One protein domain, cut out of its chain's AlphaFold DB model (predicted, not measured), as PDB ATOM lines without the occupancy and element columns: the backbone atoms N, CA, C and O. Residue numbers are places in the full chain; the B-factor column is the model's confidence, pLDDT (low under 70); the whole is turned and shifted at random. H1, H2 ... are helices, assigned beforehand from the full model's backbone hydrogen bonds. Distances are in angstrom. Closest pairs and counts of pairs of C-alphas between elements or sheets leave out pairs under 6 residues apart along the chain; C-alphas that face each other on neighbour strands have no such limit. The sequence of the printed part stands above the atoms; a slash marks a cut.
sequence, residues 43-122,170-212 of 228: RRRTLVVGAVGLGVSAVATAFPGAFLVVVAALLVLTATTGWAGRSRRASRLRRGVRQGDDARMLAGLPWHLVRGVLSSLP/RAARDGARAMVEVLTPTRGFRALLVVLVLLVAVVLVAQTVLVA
ATOM      1  N   ARG A  43     -48.445  29.707 -39.655       81.19
ATOM      2  CA  ARG A  43     -49.679  29.140 -40.225       81.19
ATOM      3  C   ARG A  43     -49.371  27.856 -41.006       81.19
ATOM      4  O   ARG A  43     -48.332  27.720 -41.654       81.19
ATOM      5  N   ARG A  44     -50.296  26.890 -40.984       77.62
ATOM      6  CA  ARG A  44     -50.158  25.646 -41.763       77.62
ATOM      7  C   ARG A  44     -50.254  25.969 -43.258       77.62
ATOM      8  O   ARG A  44     -51.289  26.430 -43.726       77.62
ATOM      9  N   ARG A  45     -49.171  25.731 -44.005       82.88
ATOM     10  CA  ARG A  45     -49.061  25.985 -45.458       82.88
ATOM     11  C   ARG A  45     -48.706  24.715 -46.233       82.88
ATOM     12  O   ARG A  45     -47.797  24.710 -47.054       82.88
ATOM     13  N   THR A  46     -49.401  23.621 -45.930       82.94
ATOM     14  CA  THR A  46     -49.048  22.277 -46.414       82.94
ATOM     15  C   THR A  46     -49.056  22.171 -47.938       82.94
ATOM     16  O   THR A  46     -48.143  21.569 -48.482       82.94
ATOM     17  N   LEU A  47     -50.018  22.798 -48.626       87.31
ATOM     18  CA  LEU A  47     -50.109  22.736 -50.091       87.31
ATOM     19  C   LEU A  47     -48.925  23.413 -50.786       87.31
ATOM     20  O   LEU A  47     -48.352  22.839 -51.698       87.31
ATOM     21  N   VAL A  48     -48.519  24.601 -50.322       89.94
ATOM     22  CA  VAL A  48     -47.368  25.316 -50.900       89.94
ATOM     23  C   VAL A  48     -46.088  24.520 -50.670       89.94
ATOM     24  O   VAL A  48     -45.318  24.318 -51.599       89.94
ATOM     25  N   VAL A  49     -45.883  24.014 -49.451       90.25
ATOM     26  CA  VAL A  49     -44.711  23.188 -49.129       90.25
ATOM     27  C   VAL A  49     -44.706  21.887 -49.940       90.25
ATOM     28  O   VAL A  49     -43.656  21.488 -50.429       90.25
ATOM     29  N   GLY A  50     -45.867  21.254 -50.121       91.69
ATOM     30  CA  GLY A  50     -46.017  20.053 -50.941       91.69
ATOM     31  C   GLY A  50     -45.728  20.310 -52.419       91.69
ATOM     32  O   GLY A  50     -44.977  19.555 -53.021       91.69
ATOM     33  N   ALA A  51     -46.248  21.403 -52.984       93.25
ATOM     34  CA  ALA A  51     -45.981  21.792 -54.368       93.25
ATOM     35  C   ALA A  51     -44.498  22.118 -54.598       93.25
ATOM     36  O   ALA A  51     -43.925  21.700 -55.600       93.25
ATOM     37  N   VAL A  52     -43.859  22.800 -53.641       92.88
ATOM     38  CA  VAL A  52     -42.410  23.038 -53.679       92.88
ATOM     39  C   VAL A  52     -41.642  21.724 -53.596       92.88
ATOM     40  O   VAL A  52     -40.739  21.513 -54.393       92.88
ATOM     41  N   GLY A  53     -42.013  20.819 -52.686       93.25
ATOM     42  CA  GLY A  53     -41.381  19.503 -52.578       93.25
ATOM     43  C   GLY A  53     -41.504  18.681 -53.863       93.25
ATOM     44  O   GLY A  53     -40.521  18.103 -54.318       93.25
ATOM     45  N   LEU A  54     -42.682  18.698 -54.493       94.81
ATOM     46  CA  LEU A  54     -42.919  18.052 -55.781       94.81
ATOM     47  C   LEU A  54     -42.039  18.663 -56.879       94.81
ATOM     48  O   LEU A  54     -41.354  17.925 -57.582       94.81
ATOM     49  N   GLY A  55     -41.982  19.990 -56.989       93.94
ATOM     50  CA  GLY A  55     -41.125  20.637 -57.982       93.94
ATOM     51  C   GLY A  55     -39.631  20.404 -57.742       93.94
ATOM     52  O   GLY A  55     -38.895  20.128 -58.682       93.94
ATOM     53  N   VAL A  56     -39.180  20.419 -56.485       94.06
ATOM     54  CA  VAL A  56     -37.784  20.113 -56.126       94.06
ATOM     55  C   VAL A  56     -37.432  18.665 -56.470       94.06
ATOM     56  O   VAL A  56     -36.336  18.421 -56.965       94.06
ATOM     57  N   SER A  57     -38.348  17.708 -56.281       96.50
ATOM     58  CA  SER A  57     -38.106  16.308 -56.671       96.50
ATOM     59  C   SER A  57     -37.867  16.132 -58.173       96.50
ATOM     60  O   SER A  57     -37.090  15.264 -58.559       96.50
ATOM     61  N   ALA A  58     -38.449  16.990 -59.022       95.25
ATOM     62  CA  ALA A  58     -38.232  16.953 -60.470       95.25
ATOM     63  C   ALA A  58     -36.770  17.196 -60.863       95.25
ATOM     64  O   ALA A  58     -36.334  16.689 -61.892       95.25
ATOM     65  N   VAL A  59     -35.981  17.889 -60.029       94.69
ATOM     66  CA  VAL A  59     -34.538  18.094 -60.257       94.69
ATOM     67  C   VAL A  59     -33.789  16.766 -60.380       94.69
ATOM     68  O   VAL A  59     -32.832  16.673 -61.146       94.69
ATOM     69  N   ALA A  60     -34.255  15.719 -59.698       94.75
ATOM     70  CA  ALA A  60     -33.619  14.407 -59.728       94.75
ATOM     71  C   ALA A  60     -33.689  13.703 -61.091       94.75
ATOM     72  O   ALA A  60     -32.909  12.786 -61.316       94.75
ATOM     73  N   THR A  61     -34.572  14.137 -62.000       94.12
ATOM     74  CA  THR A  61     -34.630  13.610 -63.379       94.12
ATOM     75  C   THR A  61     -33.324  13.828 -64.142       94.12
ATOM     76  O   THR A  61     -32.923  12.970 -64.918       94.12
ATOM     77  N   ALA A  62     -32.658  14.963 -63.904       93.31
ATOM     78  CA  ALA A  62     -31.408  15.341 -64.561       93.31
ATOM     79  C   ALA A  62     -30.210  15.337 -63.603       93.31
ATOM     80  O   ALA A  62     -29.096  15.031 -64.016       93.31
ATOM     81  N   PHE A  63     -30.424  15.696 -62.334       94.81
ATOM     82  CA  PHE A  63     -29.361  15.935 -61.356       94.81
ATOM     83  C   PHE A  63     -29.662  15.254 -60.007       94.81
ATOM     84  O   PHE A  63     -29.854  15.941 -58.994       94.81
ATOM     85  N   PRO A  64     -29.728  13.907 -59.947       94.56
ATOM     86  CA  PRO A  64     -30.056  13.181 -58.716       94.56
ATOM     87  C   PRO A  64     -29.068  13.459 -57.573       94.56
ATOM     88  O   PRO A  64     -29.485  13.611 -56.422       94.56
ATOM     89  N   GLY A  65     -27.772  13.603 -57.867       93.19
ATOM     90  CA  GLY A  65     -26.769  13.901 -56.841       93.19
ATOM     91  C   GLY A  65     -26.930  15.291 -56.228       93.19
ATOM     92  O   GLY A  65     -26.965  15.433 -55.003       93.19
ATOM     93  N   ALA A  66     -27.112  16.313 -57.068       94.38
ATOM     94  CA  ALA A  66     -27.396  17.668 -56.605       94.38
ATOM     95  C   ALA A  66     -28.706  17.733 -55.802       94.38
ATOM     96  O   ALA A  66     -28.749  18.391 -54.761       94.38
ATOM     97  N   PHE A  67     -29.750  17.012 -56.231       95.12
ATOM     98  CA  PHE A  67     -31.012  16.911 -55.494       95.12
ATOM     99  C   PHE A  67     -30.795  16.422 -54.055       95.12
ATOM    100  O   PHE A  67     -31.271  17.068 -53.120       95.12
ATOM    101  N   LEU A  68     -30.046  15.332 -53.857       94.31
ATOM    102  CA  LEU A  68     -29.792  14.779 -52.521       94.31
ATOM    103  C   LEU A  68     -29.083  15.787 -51.610       94.31
ATOM    104  O   LEU A  68     -29.490  15.977 -50.461       94.31
ATOM    105  N   VAL A  69     -28.066  16.479 -52.132       94.25
ATOM    106  CA  VAL A  69     -27.320  17.503 -51.384       94.25
ATOM    107  C   VAL A  69     -28.215  18.689 -51.027       94.25
ATOM    108  O   VAL A  69     -28.246  19.117 -49.870       94.25
ATOM    109  N   VAL A  70     -28.980  19.202 -51.993       94.88
ATOM    110  CA  VAL A  70     -29.878  20.345 -51.786       94.88
ATOM    111  C   VAL A  70     -30.981  19.995 -50.792       94.88
ATOM    112  O   VAL A  70     -31.242  20.777 -49.880       94.88
ATOM    113  N   VAL A  71     -31.602  18.820 -50.902       94.50
ATOM    114  CA  VAL A  71     -32.636  18.380 -49.954       94.50
ATOM    115  C   VAL A  71     -32.061  18.198 -48.555       94.50
ATOM    116  O   VAL A  71     -32.671  18.671 -47.597       94.50
ATOM    117  N   ALA A  72     -30.886  17.581 -48.416       93.69
ATOM    118  CA  ALA A  72     -30.224  17.458 -47.120       93.69
ATOM    119  C   ALA A  72     -29.964  18.841 -46.497       93.69
ATOM    120  O   ALA A  72     -30.321  19.078 -45.340       93.69
ATOM    121  N   ALA A  73     -29.433  19.786 -47.278       94.81
ATOM    122  CA  ALA A  73     -29.211  21.158 -46.833       94.81
ATOM    123  C   ALA A  73     -30.524  21.861 -46.444       94.81
ATOM    124  O   ALA A  73     -30.605  22.470 -45.377       94.81
ATOM    125  N   LEU A  74     -31.579  21.742 -47.256       94.25
ATOM    126  CA  LEU A  74     -32.894  22.325 -46.975       94.25
ATOM    127  C   LEU A  74     -33.525  21.735 -45.708       94.25
ATOM    128  O   LEU A  74     -34.089  22.483 -44.906       94.25
ATOM    129  N   LEU A  75     -33.416  20.426 -45.480       93.94
ATOM    130  CA  LEU A  75     -33.891  19.786 -44.250       93.94
ATOM    131  C   LEU A  75     -33.156  20.337 -43.026       93.94
ATOM    132  O   LEU A  75     -33.807  20.723 -42.054       93.94
ATOM    133  N   VAL A  76     -31.829  20.474 -43.098       94.12
ATOM    134  CA  VAL A  76     -31.031  21.065 -42.014       94.12
ATOM    135  C   VAL A  76     -31.435  22.516 -41.766       94.12
ATOM    136  O   VAL A  76     -31.755  22.870 -40.632       94.12
ATOM    137  N   LEU A  77     -31.499  23.347 -42.809       94.06
ATOM    138  CA  LEU A  77     -31.854  24.767 -42.696       94.06
ATOM    139  C   LEU A  77     -33.265  24.961 -42.127       94.06
ATOM    140  O   LEU A  77     -33.484  25.776 -41.223       94.06
ATOM    141  N   THR A  78     -34.232  24.186 -42.609       94.12
ATOM    142  CA  THR A  78     -35.608  24.234 -42.100       94.12
ATOM    143  C   THR A  78     -35.691  23.704 -40.666       94.12
ATOM    144  O   THR A  78     -36.400  24.271 -39.835       94.12
ATOM    145  N   ALA A  79     -34.926  22.674 -40.297       92.50
ATOM    146  CA  ALA A  79     -34.872  22.197 -38.917       92.50
ATOM    147  C   ALA A  79     -34.248  23.239 -37.978       92.50
ATOM    148  O   ALA A  79     -34.789  23.508 -36.899       92.50
ATOM    149  N   THR A  80     -33.150  23.870 -38.393       91.88
ATOM    150  CA  THR A  80     -32.466  24.942 -37.661       91.88
ATOM    151  C   THR A  80     -33.377  26.142 -37.437       91.88
ATOM    152  O   THR A  80     -33.496  26.616 -36.304       91.88
ATOM    153  N   THR A  81     -34.084  26.601 -38.474       90.88
ATOM    154  CA  THR A  81     -35.057  27.700 -38.350       90.88
ATOM    155  C   THR A  81     -36.218  27.328 -37.428       90.88
ATOM    156  O   THR A  81     -36.603  28.138 -36.580       90.88
ATOM    157  N   GLY A  82     -36.715  26.090 -37.490       90.00
ATOM    158  CA  GLY A  82     -37.725  25.587 -36.558       90.00
ATOM    159  C   GLY A  82     -37.251  25.592 -35.100       90.00
ATOM    160  O   GLY A  82     -37.976  26.030 -34.202       90.00
ATOM    161  N   TRP A  83     -36.015  25.162 -34.836       90.19
ATOM    162  CA  TRP A  83     -35.420  25.213 -33.496       90.19
ATOM    163  C   TRP A  83     -35.215  26.643 -32.992       90.19
ATOM    164  O   TRP A  83     -35.580  26.927 -31.846       90.19
ATOM    165  N   ALA A  84     -34.690  27.531 -33.836       88.44
ATOM    166  CA  ALA A  84     -34.468  28.937 -33.506       88.44
ATOM    167  C   ALA A  84     -35.784  29.701 -33.267       88.44
ATOM    168  O   ALA A  84     -35.861  30.564 -32.391       88.44
ATOM    169  N   GLY A  85     -36.842  29.378 -34.016       88.75
ATOM    170  CA  GLY A  85     -38.175  29.945 -33.808       88.75
ATOM    171  C   GLY A  85     -38.793  29.487 -32.486       88.75
ATOM    172  O   GLY A  85     -39.306  30.303 -31.716       88.75
ATOM    173  N   ARG A  86     -38.687  28.189 -32.167       87.69
ATOM    174  CA  ARG A  86     -39.194  27.634 -30.898       87.69
ATOM    175  C   ARG A  86     -38.463  28.195 -29.680       87.69
ATOM    176  O   ARG A  86     -39.127  28.534 -28.701       87.69
ATOM    177  N   SER A  87     -37.134  28.317 -29.729       87.12
ATOM    178  CA  SER A  87     -36.348  28.890 -28.626       87.12
ATOM    179  C   SER A  87     -36.717  30.354 -28.376       87.12
ATOM    180  O   SER A  87     -36.986  30.723 -27.229       87.12
ATOM    181  N   ARG A  88     -36.833  31.161 -29.439       86.75
ATOM    182  CA  ARG A  88     -37.258  32.567 -29.349       86.75
ATOM    183  C   ARG A  88     -38.660  32.714 -28.777       86.75
ATOM    184  O   ARG A  88     -38.843  33.461 -27.817       86.75
ATOM    185  N   ARG A  89     -39.634  31.968 -29.305       88.62
ATOM    186  CA  ARG A  89     -41.017  31.994 -28.807       88.62
ATOM    187  C   ARG A  89     -41.077  31.618 -27.325       88.62
ATOM    188  O   ARG A  89     -41.684  32.334 -26.538       88.62
ATOM    189  N   ALA A  90     -40.393  30.548 -26.925       89.38
ATOM    190  CA  ALA A  90     -40.372  30.100 -25.535       89.38
ATOM    191  C   ALA A  90     -39.636  31.069 -24.587       89.38
ATOM    192  O   ALA A  90     -39.960  31.125 -23.400       89.38
ATOM    193  N   SER A  91     -38.641  31.817 -25.072       86.81
ATOM    194  CA  SER A  91     -37.992  32.883 -24.296       86.81
ATOM    195  C   SER A  91     -38.940  34.063 -24.088       86.81
ATOM    196  O   SER A  91     -39.164  34.466 -22.949       86.81
ATOM    197  N   ARG A  92     -39.568  34.553 -25.166       90.81
ATOM    198  CA  ARG A  92     -40.479  35.707 -25.121       90.81
ATOM    199  C   ARG A  92     -41.724  35.451 -24.274       90.81
ATOM    200  O   ARG A  92     -42.133  36.333 -23.532       90.81
ATOM    201  N   LEU A  93     -42.264  34.230 -24.310       89.94
ATOM    202  CA  LEU A  93     -43.377  33.822 -23.442       89.94
ATOM    203  C   LEU A  93     -43.021  33.818 -21.947       89.94
ATOM    204  O   LEU A  93     -43.896  34.030 -21.120       89.94
ATOM    205  N   ARG A  94     -41.755  33.562 -21.588       89.69
ATOM    206  CA  ARG A  94     -41.317  33.476 -20.181       89.69
ATOM    207  C   ARG A  94     -40.737  34.773 -19.631       89.69
ATOM    208  O   ARG A  94     -40.777  34.990 -18.428       89.69
ATOM    209  N   ARG A  95     -40.102  35.577 -20.482       89.00
ATOM    210  CA  ARG A  95     -39.241  36.700 -20.070       89.00
ATOM    211  C   ARG A  95     -39.598  38.032 -20.734       89.00
ATOM    212  O   ARG A  95     -38.897  39.012 -20.474       89.00
ATOM    213  N   GLY A  96     -40.623  38.054 -21.587       88.25
ATOM    214  CA  GLY A  96     -40.967  39.199 -22.429       88.25
ATOM    215  C   GLY A  96     -40.001  39.401 -23.601       88.25
ATOM    216  O   GLY A  96     -39.031  38.656 -23.773       88.25
ATOM    217  N   VAL A  97     -40.281  40.410 -24.427       88.31
ATOM    218  CA  VAL A  97     -39.405  40.851 -25.527       88.31
ATOM    219  C   VAL A  97     -38.295  41.733 -24.955       88.31
ATOM    220  O   VAL A  97     -38.580  42.616 -24.148       88.31
ATOM    221  N   ARG A  98     -37.033  41.507 -25.349       87.81
ATOM    222  CA  ARG A  98     -35.883  42.274 -24.842       87.81
ATOM    223  C   ARG A  98     -35.045  42.851 -25.980       87.81
ATOM    224  O   ARG A  98     -34.890  42.231 -27.032       87.81
ATOM    225  N   GLN A  99     -34.460  44.027 -25.751       80.00
ATOM    226  CA  GLN A  99     -33.452  44.593 -26.648       80.00
ATOM    227  C   GLN A  99     -32.205  43.684 -26.659       80.00
ATOM    228  O   GLN A  99     -31.765  43.208 -25.611       80.00
ATOM    229  N   GLY A 100     -31.670  43.389 -27.848       82.44
ATOM    230  CA  GLY A 100     -30.516  42.494 -28.031       82.44
ATOM    231  C   GLY A 100     -30.843  40.999 -28.164       82.44
ATOM    232  O   GLY A 100     -29.924  40.181 -28.255       82.44
ATOM    233  N   ASP A 101     -32.125  40.619 -28.213       83.62
ATOM    234  CA  ASP A 101     -32.533  39.229 -28.475       83.62
ATOM    235  C   ASP A 101     -31.974  38.702 -29.808       83.62
ATOM    236  O   ASP A 101     -31.568  37.541 -29.879       83.62
ATOM    237  N   ASP A 102     -31.880  39.554 -30.832       83.25
ATOM    238  CA  ASP A 102     -31.363  39.176 -32.153       83.25
ATOM    239  C   ASP A 102     -29.861  38.860 -32.118       83.25
ATOM    240  O   ASP A 102     -29.428  37.861 -32.690       83.25
ATOM    241  N   ALA A 103     -29.065  39.628 -31.368       84.88
ATOM    242  CA  ALA A 103     -27.637  39.355 -31.197       84.88
ATOM    243  C   ALA A 103     -27.397  38.035 -30.445       84.88
ATOM    244  O   ALA A 103     -26.583  37.210 -30.861       84.88
ATOM    245  N   ARG A 104     -28.158  37.777 -29.371       85.31
ATOM    246  CA  ARG A 104     -28.079  36.507 -28.617       85.31
ATOM    247  C   ARG A 104     -28.506  35.304 -29.450       85.31
ATOM    248  O   ARG A 104     -27.967  34.211 -29.311       85.31
ATOM    249  N   MET A 105     -29.491  35.502 -30.307       86.31
ATOM    250  CA  MET A 105     -29.981  34.491 -31.230       86.31
ATOM    251  C   MET A 105     -28.962  34.178 -32.328       86.31
ATOM    252  O   MET A 105     -28.791  33.003 -32.648       86.31
ATOM    253  N   LEU A 106     -28.277  35.188 -32.874       87.12
ATOM    254  CA  LEU A 106     -27.167  34.984 -33.807       87.12
ATOM    255  C   LEU A 106     -26.016  34.229 -33.129       87.12
ATOM    256  O   LEU A 106     -25.517  33.259 -33.692       87.12
ATOM    257  N   ALA A 107     -25.674  34.576 -31.886       89.62
ATOM    258  CA  ALA A 107     -24.675  33.840 -31.106       89.62
ATOM    259  C   ALA A 107     -25.089  32.379 -30.823       89.62
ATOM    260  O   ALA A 107     -24.246  31.489 -30.765       89.62
ATOM    261  N   GLY A 108     -26.393  32.109 -30.686       88.00
ATOM    262  CA  GLY A 108     -26.945  30.758 -30.533       88.00
ATOM    263  C   GLY A 108     -27.130  29.981 -31.844       88.00
ATOM    264  O   GLY A 108     -27.508  28.806 -31.806       88.00
ATOM    265  N   LEU A 109     -26.883  30.604 -33.002       87.50
ATOM    266  CA  LEU A 109     -27.096  29.997 -34.317       87.50
ATOM    267  C   LEU A 109     -26.289  28.703 -34.529       87.50
ATOM    268  O   LEU A 109     -26.898  27.734 -34.988       87.50
ATOM    269  N   PRO A 110     -24.996  28.607 -34.140       90.31
ATOM    270  CA  PRO A 110     -24.232  27.366 -34.288       90.31
ATOM    271  C   PRO A 110     -24.888  26.196 -33.552       90.31
ATOM    272  O   PRO A 110     -24.996  25.090 -34.076       90.31
ATOM    273  N   TRP A 111     -25.432  26.450 -32.360       92.75
ATOM    274  CA  TRP A 111     -26.118  25.425 -31.579       92.75
ATOM    275  C   TRP A 111     -27.449  24.991 -32.210       92.75
ATOM    276  O   TRP A 111     -27.805  23.809 -32.204       92.75
ATOM    277  N   HIS A 112     -28.193  25.931 -32.795       89.19
ATOM    278  CA  HIS A 112     -29.395  25.612 -33.567       89.19
ATOM    279  C   HIS A 112     -29.076  24.844 -34.853       89.19
ATOM    280  O   HIS A 112     -29.878  24.003 -35.266       89.19
ATOM    281  N   LEU A 113     -27.914  25.093 -35.458       91.06
ATOM    282  CA  LEU A 113     -27.421  24.337 -36.602       91.06
ATOM    283  C   LEU A 113     -27.133  22.889 -36.208       91.06
ATOM    284  O   LEU A 113     -27.706  21.988 -36.812       91.06
ATOM    285  N   VAL A 114     -26.375  22.660 -35.131       93.25
ATOM    286  CA  VAL A 114     -26.093  21.308 -34.608       93.25
ATOM    287  C   VAL A 114     -27.383  20.538 -34.321       93.25
ATOM    288  O   VAL A 114     -27.538  19.394 -34.750       93.25
ATOM    289  N   ARG A 115     -28.359  21.169 -33.657       90.06
ATOM    290  CA  ARG A 115     -29.671  20.543 -33.417       90.06
ATOM    291  C   ARG A 115     -30.441  20.277 -34.707       90.06
ATOM    292  O   ARG A 115     -31.129  19.263 -34.791       90.06
ATOM    293  N   GLY A 116     -30.345  21.180 -35.680       89.94
ATOM    294  CA  GLY A 116     -30.934  21.023 -37.007       89.94
ATOM    295  C   GLY A 116     -30.392  19.785 -37.708       89.94
ATOM    296  O   GLY A 116     -31.181  18.913 -38.072       89.94
ATOM    297  N   VAL A 117     -29.063  19.663 -37.779       92.50
ATOM    298  CA  VAL A 117     -28.352  18.497 -38.324       92.50
ATOM    299  C   VAL A 117     -28.794  17.222 -37.614       92.50
ATOM    300  O   VAL A 117     -29.373  16.345 -38.249       92.50
ATOM    301  N   LEU A 118     -28.632  17.153 -36.290       92.44
ATOM    302  CA  LEU A 118     -28.931  15.944 -35.522       92.44
ATOM    303  C   LEU A 118     -30.398  15.509 -35.655       92.44
ATOM    304  O   LEU A 118     -30.686  14.322 -35.762       92.44
ATOM    305  N   SER A 119     -31.334  16.463 -35.696       91.31
ATOM    306  CA  SER A 119     -32.758  16.149 -35.873       91.31
ATOM    307  C   SER A 119     -33.134  15.742 -37.300       91.31
ATOM    308  O   SER A 119     -34.174  15.112 -37.484       91.31
ATOM    309  N   SER A 120     -32.307  16.089 -38.291       92.00
ATOM    310  CA  SER A 120     -32.541  15.757 -39.701       92.00
ATOM    311  C   SER A 120     -31.954  14.399 -40.086       92.00
ATOM    312  O   SER A 120     -32.464  13.782 -41.016       92.00
ATOM    313  N   LEU A 121     -30.936  13.908 -39.365       92.88
ATOM    314  CA  LEU A 121     -30.249  12.649 -39.679       92.88
ATOM    315  C   LEU A 121     -31.192  11.439 -39.806       92.88
ATOM    316  O   LEU A 121     -31.123  10.774 -40.837       92.88
ATOM    317  N   PRO A 122     -32.111  11.153 -38.857       92.31
ATOM    318  CA  PRO A 122     -32.991   9.989 -38.983       92.31
ATOM    319  C   PRO A 122     -33.878  10.067 -40.227       92.31
ATOM    320  O   PRO A 122     -34.049   9.079 -40.934       92.31
ATOM    321  N   ARG A 170     -40.485  17.259 -37.218       87.75
ATOM    322  CA  ARG A 170     -41.362  18.353 -36.740       87.75
ATOM    323  C   ARG A 170     -40.686  19.726 -36.817       87.75
ATOM    324  O   ARG A 170     -41.319  20.678 -37.256       87.75
ATOM    325  N   ALA A 171     -39.412  19.814 -36.424       87.88
ATOM    326  CA  ALA A 171     -38.657  21.066 -36.482       87.88
ATOM    327  C   ALA A 171     -38.536  21.583 -37.925       87.88
ATOM    328  O   ALA A 171     -38.832  22.747 -38.174       87.88
ATOM    329  N   ALA A 172     -38.188  20.698 -38.866       89.75
ATOM    330  CA  ALA A 172     -38.087  21.020 -40.287       89.75
ATOM    331  C   ALA A 172     -39.427  21.495 -40.862       89.75
ATOM    332  O   ALA A 172     -39.494  22.532 -41.518       89.75
ATOM    333  N   ARG A 173     -40.532  20.809 -40.538       91.81
ATOM    334  CA  ARG A 173     -41.872  21.206 -41.011       91.81
ATOM    335  C   ARG A 173     -42.288  22.584 -40.501       91.81
ATOM    336  O   ARG A 173     -42.919  23.338 -41.239       91.81
ATOM    337  N   ASP A 174     -41.968  22.905 -39.251       89.56
ATOM    338  CA  ASP A 174     -42.296  24.203 -38.659       89.56
ATOM    339  C   ASP A 174     -41.433  25.325 -39.252       89.56
ATOM    340  O   ASP A 174     -41.968  26.375 -39.614       89.56
ATOM    341  N   GLY A 175     -40.129  25.092 -39.426       89.06
ATOM    342  CA  GLY A 175     -39.229  26.062 -40.050       89.06
ATOM    343  C   GLY A 175     -39.541  26.307 -41.523       89.06
ATOM    344  O   GLY A 175     -39.628  27.458 -41.938       89.06
ATOM    345  N   ALA A 176     -39.845  25.260 -42.292       90.75
ATOM    346  CA  ALA A 176     -40.272  25.392 -43.685       90.75
ATOM    347  C   ALA A 176     -41.529  26.268 -43.824       90.75
ATOM    348  O   ALA A 176     -41.582  27.153 -44.676       90.75
ATOM    349  N   ARG A 177     -42.534  26.076 -42.958       90.81
ATOM    350  CA  ARG A 177     -43.750  26.913 -42.956       90.81
ATOM    351  C   ARG A 177     -43.443  28.366 -42.611       90.81
ATOM    352  O   ARG A 177     -44.011  29.252 -43.245       90.81
ATOM    353  N   ALA A 178     -42.557  28.597 -41.643       88.62
ATOM    354  CA  ALA A 178     -42.125  29.938 -41.266       88.62
ATOM    355  C   ALA A 178     -41.358  30.630 -42.408       88.62
ATOM    356  O   ALA A 178     -41.647  31.780 -42.723       88.62
ATOM    357  N   MET A 179     -40.446  29.923 -43.082       90.06
ATOM    358  CA  MET A 179     -39.720  30.451 -44.241       90.06
ATOM    359  C   MET A 179     -40.679  30.791 -45.384       90.06
ATOM    360  O   MET A 179     -40.623  31.898 -45.906       90.06
ATOM    361  N   VAL A 180     -41.621  29.901 -45.719       90.12
ATOM    362  CA  VAL A 180     -42.643  30.184 -46.742       90.12
ATOM    363  C   VAL A 180     -43.489  31.395 -46.354       90.12
ATOM    364  O   VAL A 180     -43.784  32.226 -47.204       90.12
ATOM    365  N   GLU A 181     -43.882  31.527 -45.088       88.31
ATOM    366  CA  GLU A 181     -44.653  32.678 -44.611       88.31
ATOM    367  C   GLU A 181     -43.903  34.005 -44.779       88.31
ATOM    368  O   GLU A 181     -44.515  34.985 -45.204       88.31
ATOM    369  N   VAL A 182     -42.592  34.011 -44.528       88.31
ATOM    370  CA  VAL A 182     -41.721  35.179 -44.729       88.31
ATOM    371  C   VAL A 182     -41.502  35.471 -46.215       88.31
ATOM    372  O   VAL A 182     -41.639  36.617 -46.631       88.31
ATOM    373  N   LEU A 183     -41.207  34.451 -47.028       87.69
ATOM    374  CA  LEU A 183     -40.954  34.612 -48.466       87.69
ATOM    375  C   LEU A 183     -42.220  34.994 -49.244       87.69
ATOM    376  O   LEU A 183     -42.143  35.619 -50.296       87.69
ATOM    377  N   THR A 184     -43.392  34.590 -48.753       89.31
ATOM    378  CA  THR A 184     -44.661  34.760 -49.464       89.31
ATOM    379  C   THR A 184     -45.714  35.430 -48.569       89.31
ATOM    380  O   THR A 184     -46.687  34.798 -48.121       89.31
ATOM    381  N   PRO A 185     -45.551  36.738 -48.293       84.94
ATOM    382  CA  PRO A 185     -46.444  37.461 -47.392       84.94
ATOM    383  C   PRO A 185     -47.872  37.534 -47.955       84.94
ATOM    384  O   PRO A 185     -48.847  37.332 -47.223       84.94
ATOM    385  N   THR A 186     -48.014  37.701 -49.274       89.38
ATOM    386  CA  THR A 186     -49.316  37.801 -49.952       89.38
ATOM    387  C   THR A 186     -49.747  36.485 -50.608       89.38
ATOM    388  O   THR A 186     -48.946  35.581 -50.847       89.38
ATOM    389  N   ARG A 187     -51.047  36.363 -50.913       88.38
ATOM    390  CA  ARG A 187     -51.585  35.219 -51.676       88.38
ATOM    391  C   ARG A 187     -51.011  35.167 -53.100       88.38
ATOM    392  O   ARG A 187     -50.717  34.076 -53.573       88.38
ATOM    393  N   GLY A 188     -50.795  36.326 -53.730       91.56
ATOM    394  CA  GLY A 188     -50.218  36.431 -55.073       91.56
ATOM    395  C   GLY A 188     -48.790  35.892 -55.144       91.56
ATOM    396  O   GLY A 188     -48.513  35.037 -55.975       91.56
ATOM    397  N   PHE A 189     -47.915  36.282 -54.207       90.75
ATOM    398  CA  PHE A 189     -46.543  35.753 -54.154       90.75
ATOM    399  C   PHE A 189     -46.500  34.235 -53.933       90.75
ATOM    400  O   PHE A 189     -45.639  33.559 -54.486       90.75
ATOM    401  N   ARG A 190     -47.450  33.673 -53.168       92.25
ATOM    402  CA  ARG A 190     -47.573  32.211 -53.000       92.25
ATOM    403  C   ARG A 190     -47.914  31.522 -54.307       92.25
ATOM    404  O   ARG A 190     -47.272  30.535 -54.647       92.25
ATOM    405  N   ALA A 191     -48.935  32.025 -54.997       91.88
ATOM    406  CA  ALA A 191     -49.362  31.474 -56.273       91.88
ATOM    407  C   ALA A 191     -48.228  31.565 -57.298       91.88
ATOM    408  O   ALA A 191     -47.906  30.561 -57.921       91.88
ATOM    409  N   LEU A 192     -47.560  32.721 -57.385       93.19
ATOM    410  CA  LEU A 192     -46.409  32.925 -58.261       93.19
ATOM    411  C   LEU A 192     -45.286  31.923 -57.973       93.19
ATOM    412  O   LEU A 192     -44.793  31.292 -58.899       93.19
ATOM    413  N   LEU A 193     -44.916  31.734 -56.701       92.81
ATOM    414  CA  LEU A 193     -43.884  30.772 -56.313       92.81
ATOM    415  C   LEU A 193     -44.263  29.339 -56.707       92.81
ATOM    416  O   LEU A 193     -43.438  28.628 -57.269       92.81
ATOM    417  N   VAL A 194     -45.504  28.922 -56.443       94.62
ATOM    418  CA  VAL A 194     -45.984  27.579 -56.813       94.62
ATOM    419  C   VAL A 194     -45.975  27.397 -58.327       94.62
ATOM    420  O   VAL A 194     -45.444  26.402 -58.810       94.62
ATOM    421  N   VAL A 195     -46.520  28.358 -59.076       96.19
ATOM    422  CA  VAL A 195     -46.571  28.305 -60.542       96.19
ATOM    423  C   VAL A 195     -45.166  28.262 -61.126       96.19
ATOM    424  O   VAL A 195     -44.901  27.410 -61.963       96.19
ATOM    425  N   LEU A 196     -44.251  29.115 -60.658       95.94
ATOM    426  CA  LEU A 196     -42.876  29.149 -61.148       95.94
ATOM    427  C   LEU A 196     -42.150  27.826 -60.880       95.94
ATOM    428  O   LEU A 196     -41.529  27.276 -61.784       95.94
ATOM    429  N   VAL A 197     -42.259  27.288 -59.661       95.25
ATOM    430  CA  VAL A 197     -41.613  26.019 -59.294       95.25
ATOM    431  C   VAL A 197     -42.171  24.850 -60.110       95.25
ATOM    432  O   VAL A 197     -41.399  24.031 -60.605       95.25
ATOM    433  N   LEU A 198     -43.491  24.776 -60.286       96.38
ATOM    434  CA  LEU A 198     -44.111  23.718 -61.085       96.38
ATOM    435  C   LEU A 198     -43.814  23.873 -62.579       96.38
ATOM    436  O   LEU A 198     -43.575  22.874 -63.246       96.38
ATOM    437  N   LEU A 199     -43.772  25.102 -63.097       97.00
ATOM    438  CA  LEU A 199     -43.403  25.370 -64.484       97.00
ATOM    439  C   LEU A 199     -41.973  24.898 -64.764       97.00
ATOM    440  O   LEU A 199     -41.754  24.165 -65.723       97.00
ATOM    441  N   VAL A 200     -41.017  25.256 -63.901       95.62
ATOM    442  CA  VAL A 200     -39.623  24.796 -64.018       95.62
ATOM    443  C   VAL A 200     -39.545  23.269 -63.944       95.62
ATOM    444  O   VAL A 200     -38.841  22.660 -64.745       95.62
ATOM    445  N   ALA A 201     -40.300  22.642 -63.037       94.19
ATOM    446  CA  ALA A 201     -40.359  21.188 -62.925       94.19
ATOM    447  C   ALA A 201     -40.889  20.523 -64.206       94.19
ATOM    448  O   ALA A 201     -40.276  19.582 -64.700       94.19
ATOM    449  N   VAL A 202     -41.988  21.032 -64.775       94.94
ATOM    450  CA  VAL A 202     -42.565  20.519 -66.027       94.94
ATOM    451  C   VAL A 202     -41.592  20.686 -67.190       94.94
ATOM    452  O   VAL A 202     -41.398  19.737 -67.942       94.94
ATOM    453  N   VAL A 203     -40.953  21.851 -67.324       93.56
ATOM    454  CA  VAL A 203     -39.961  22.101 -68.383       93.56
ATOM    455  C   VAL A 203     -38.784  21.137 -68.257       93.56
ATOM    456  O   VAL A 203     -38.363  20.559 -69.254       93.56
ATOM    457  N   LEU A 204     -38.281  20.912 -67.042       91.88
ATOM    458  CA  LEU A 204     -37.165  19.998 -66.806       91.88
ATOM    459  C   LEU A 204     -37.528  18.540 -67.126       91.88
ATOM    460  O   LEU A 204     -36.757  17.844 -67.787       91.88
ATOM    461  N   VAL A 205     -38.707  18.084 -66.697       90.62
ATOM    462  CA  VAL A 205     -39.212  16.737 -67.012       90.62
ATOM    463  C   VAL A 205     -39.436  16.589 -68.517       90.62
ATOM    464  O   VAL A 205     -38.999  15.608 -69.105       90.62
ATOM    465  N   ALA A 206     -40.067  17.565 -69.171       91.50
ATOM    466  CA  ALA A 206     -40.272  17.532 -70.618       91.50
ATOM    467  C   ALA A 206     -38.934  17.482 -71.368       91.50
ATOM    468  O   ALA A 206     -38.780  16.690 -72.296       91.50
ATOM    469  N   GLN A 207     -37.945  18.260 -70.927       89.81
ATOM    470  CA  GLN A 207     -36.619  18.262 -71.532       89.81
ATOM    471  C   GLN A 207     -35.925  16.901 -71.398       89.81
ATOM    472  O   GLN A 207     -35.385  16.402 -72.381       89.81
ATOM    473  N   THR A 208     -35.960  16.293 -70.211       87.56
ATOM    474  CA  THR A 208     -35.269  15.021 -69.926       87.56
ATOM    475  C   THR A 208     -35.975  13.799 -70.501       87.56
ATOM    476  O   THR A 208     -35.315  12.828 -70.857       87.56
ATOM    477  N   VAL A 209     -37.306  13.830 -70.599       87.19
ATOM    478  CA  VAL A 209     -38.110  12.682 -71.043       87.19
ATOM    479  C   VAL A 209     -38.424  12.740 -72.538       87.19
ATOM    480  O   VAL A 209     -38.422  11.703 -73.193       87.19
ATOM    481  N   LEU A 210     -38.719  13.925 -73.086       87.12
ATOM    482  CA  LEU A 210     -39.288  14.058 -74.435       87.12
ATOM    483  C   LEU A 210     -38.307  14.615 -75.472       87.12
ATOM    484  O   LEU A 210     -38.437  14.287 -76.647       87.12
ATOM    485  N   VAL A 211     -37.370  15.482 -75.072       86.62
ATOM    486  CA  VAL A 211     -36.568  16.278 -76.023       86.62
ATOM    487  C   VAL A 211     -35.123  15.797 -76.115       86.62
ATOM    488  O   VAL A 211     -34.621  15.551 -77.208       86.62
ATOM    489  N   ALA A 212     -34.440  15.685 -74.976       75.44
ATOM    490  CA  ALA A 212     -33.019  15.378 -74.896       75.44
ATOM    491  C   ALA A 212     -32.765  14.406 -73.733       75.44
ATOM    492  O   ALA A 212     -32.368  14.845 -72.649       75.44
TER     493      ALA A 212
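What this domain is: This is residues 43 to 122 and 170 to 212 of the 228 residues of an uncharacterized protein of Georgenia sp. Z443 (UniProt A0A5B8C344). H1 and long H2 form a hairpin, H6 lies beside H1, and H4 and H5 cross H2 on opposite sides. The 123 printed residues, all helix in class, include six named helices, H1 to H6. The whole is loose, radius of gyration of the C-alphas 17.2 A, spanning 59 by 33 by 21 A.

How they stand to each other: H1, residues 46 to 61, touches H6, residues 187 to 211, closest C-alphas Gly 55 and Ala 201, 5.0 A. H2, residues 64 to 95, touches H4, residues 109 to 122, with residues 72 to 84 and H5, residues 170 to 183, with residues 75 to 85, closest C-alphas Ala 79 and Ala 172, 3.7 A. In H5 and H6 every O i to N i+4 pair is within hydrogen-bond range.

Where its parts are: Find C-alpha 46 at (-49.048, 22.277, -46.414); H6 ends at C-alpha 211, (-36.568, 16.278, -76.023). H3 is residues 101 to 107.

The domain as a whole: Residues 123 to 169 are cut out; C-alphas 122 and 170 are 12.0 A apart. No printed residue's pLDDT is under 70.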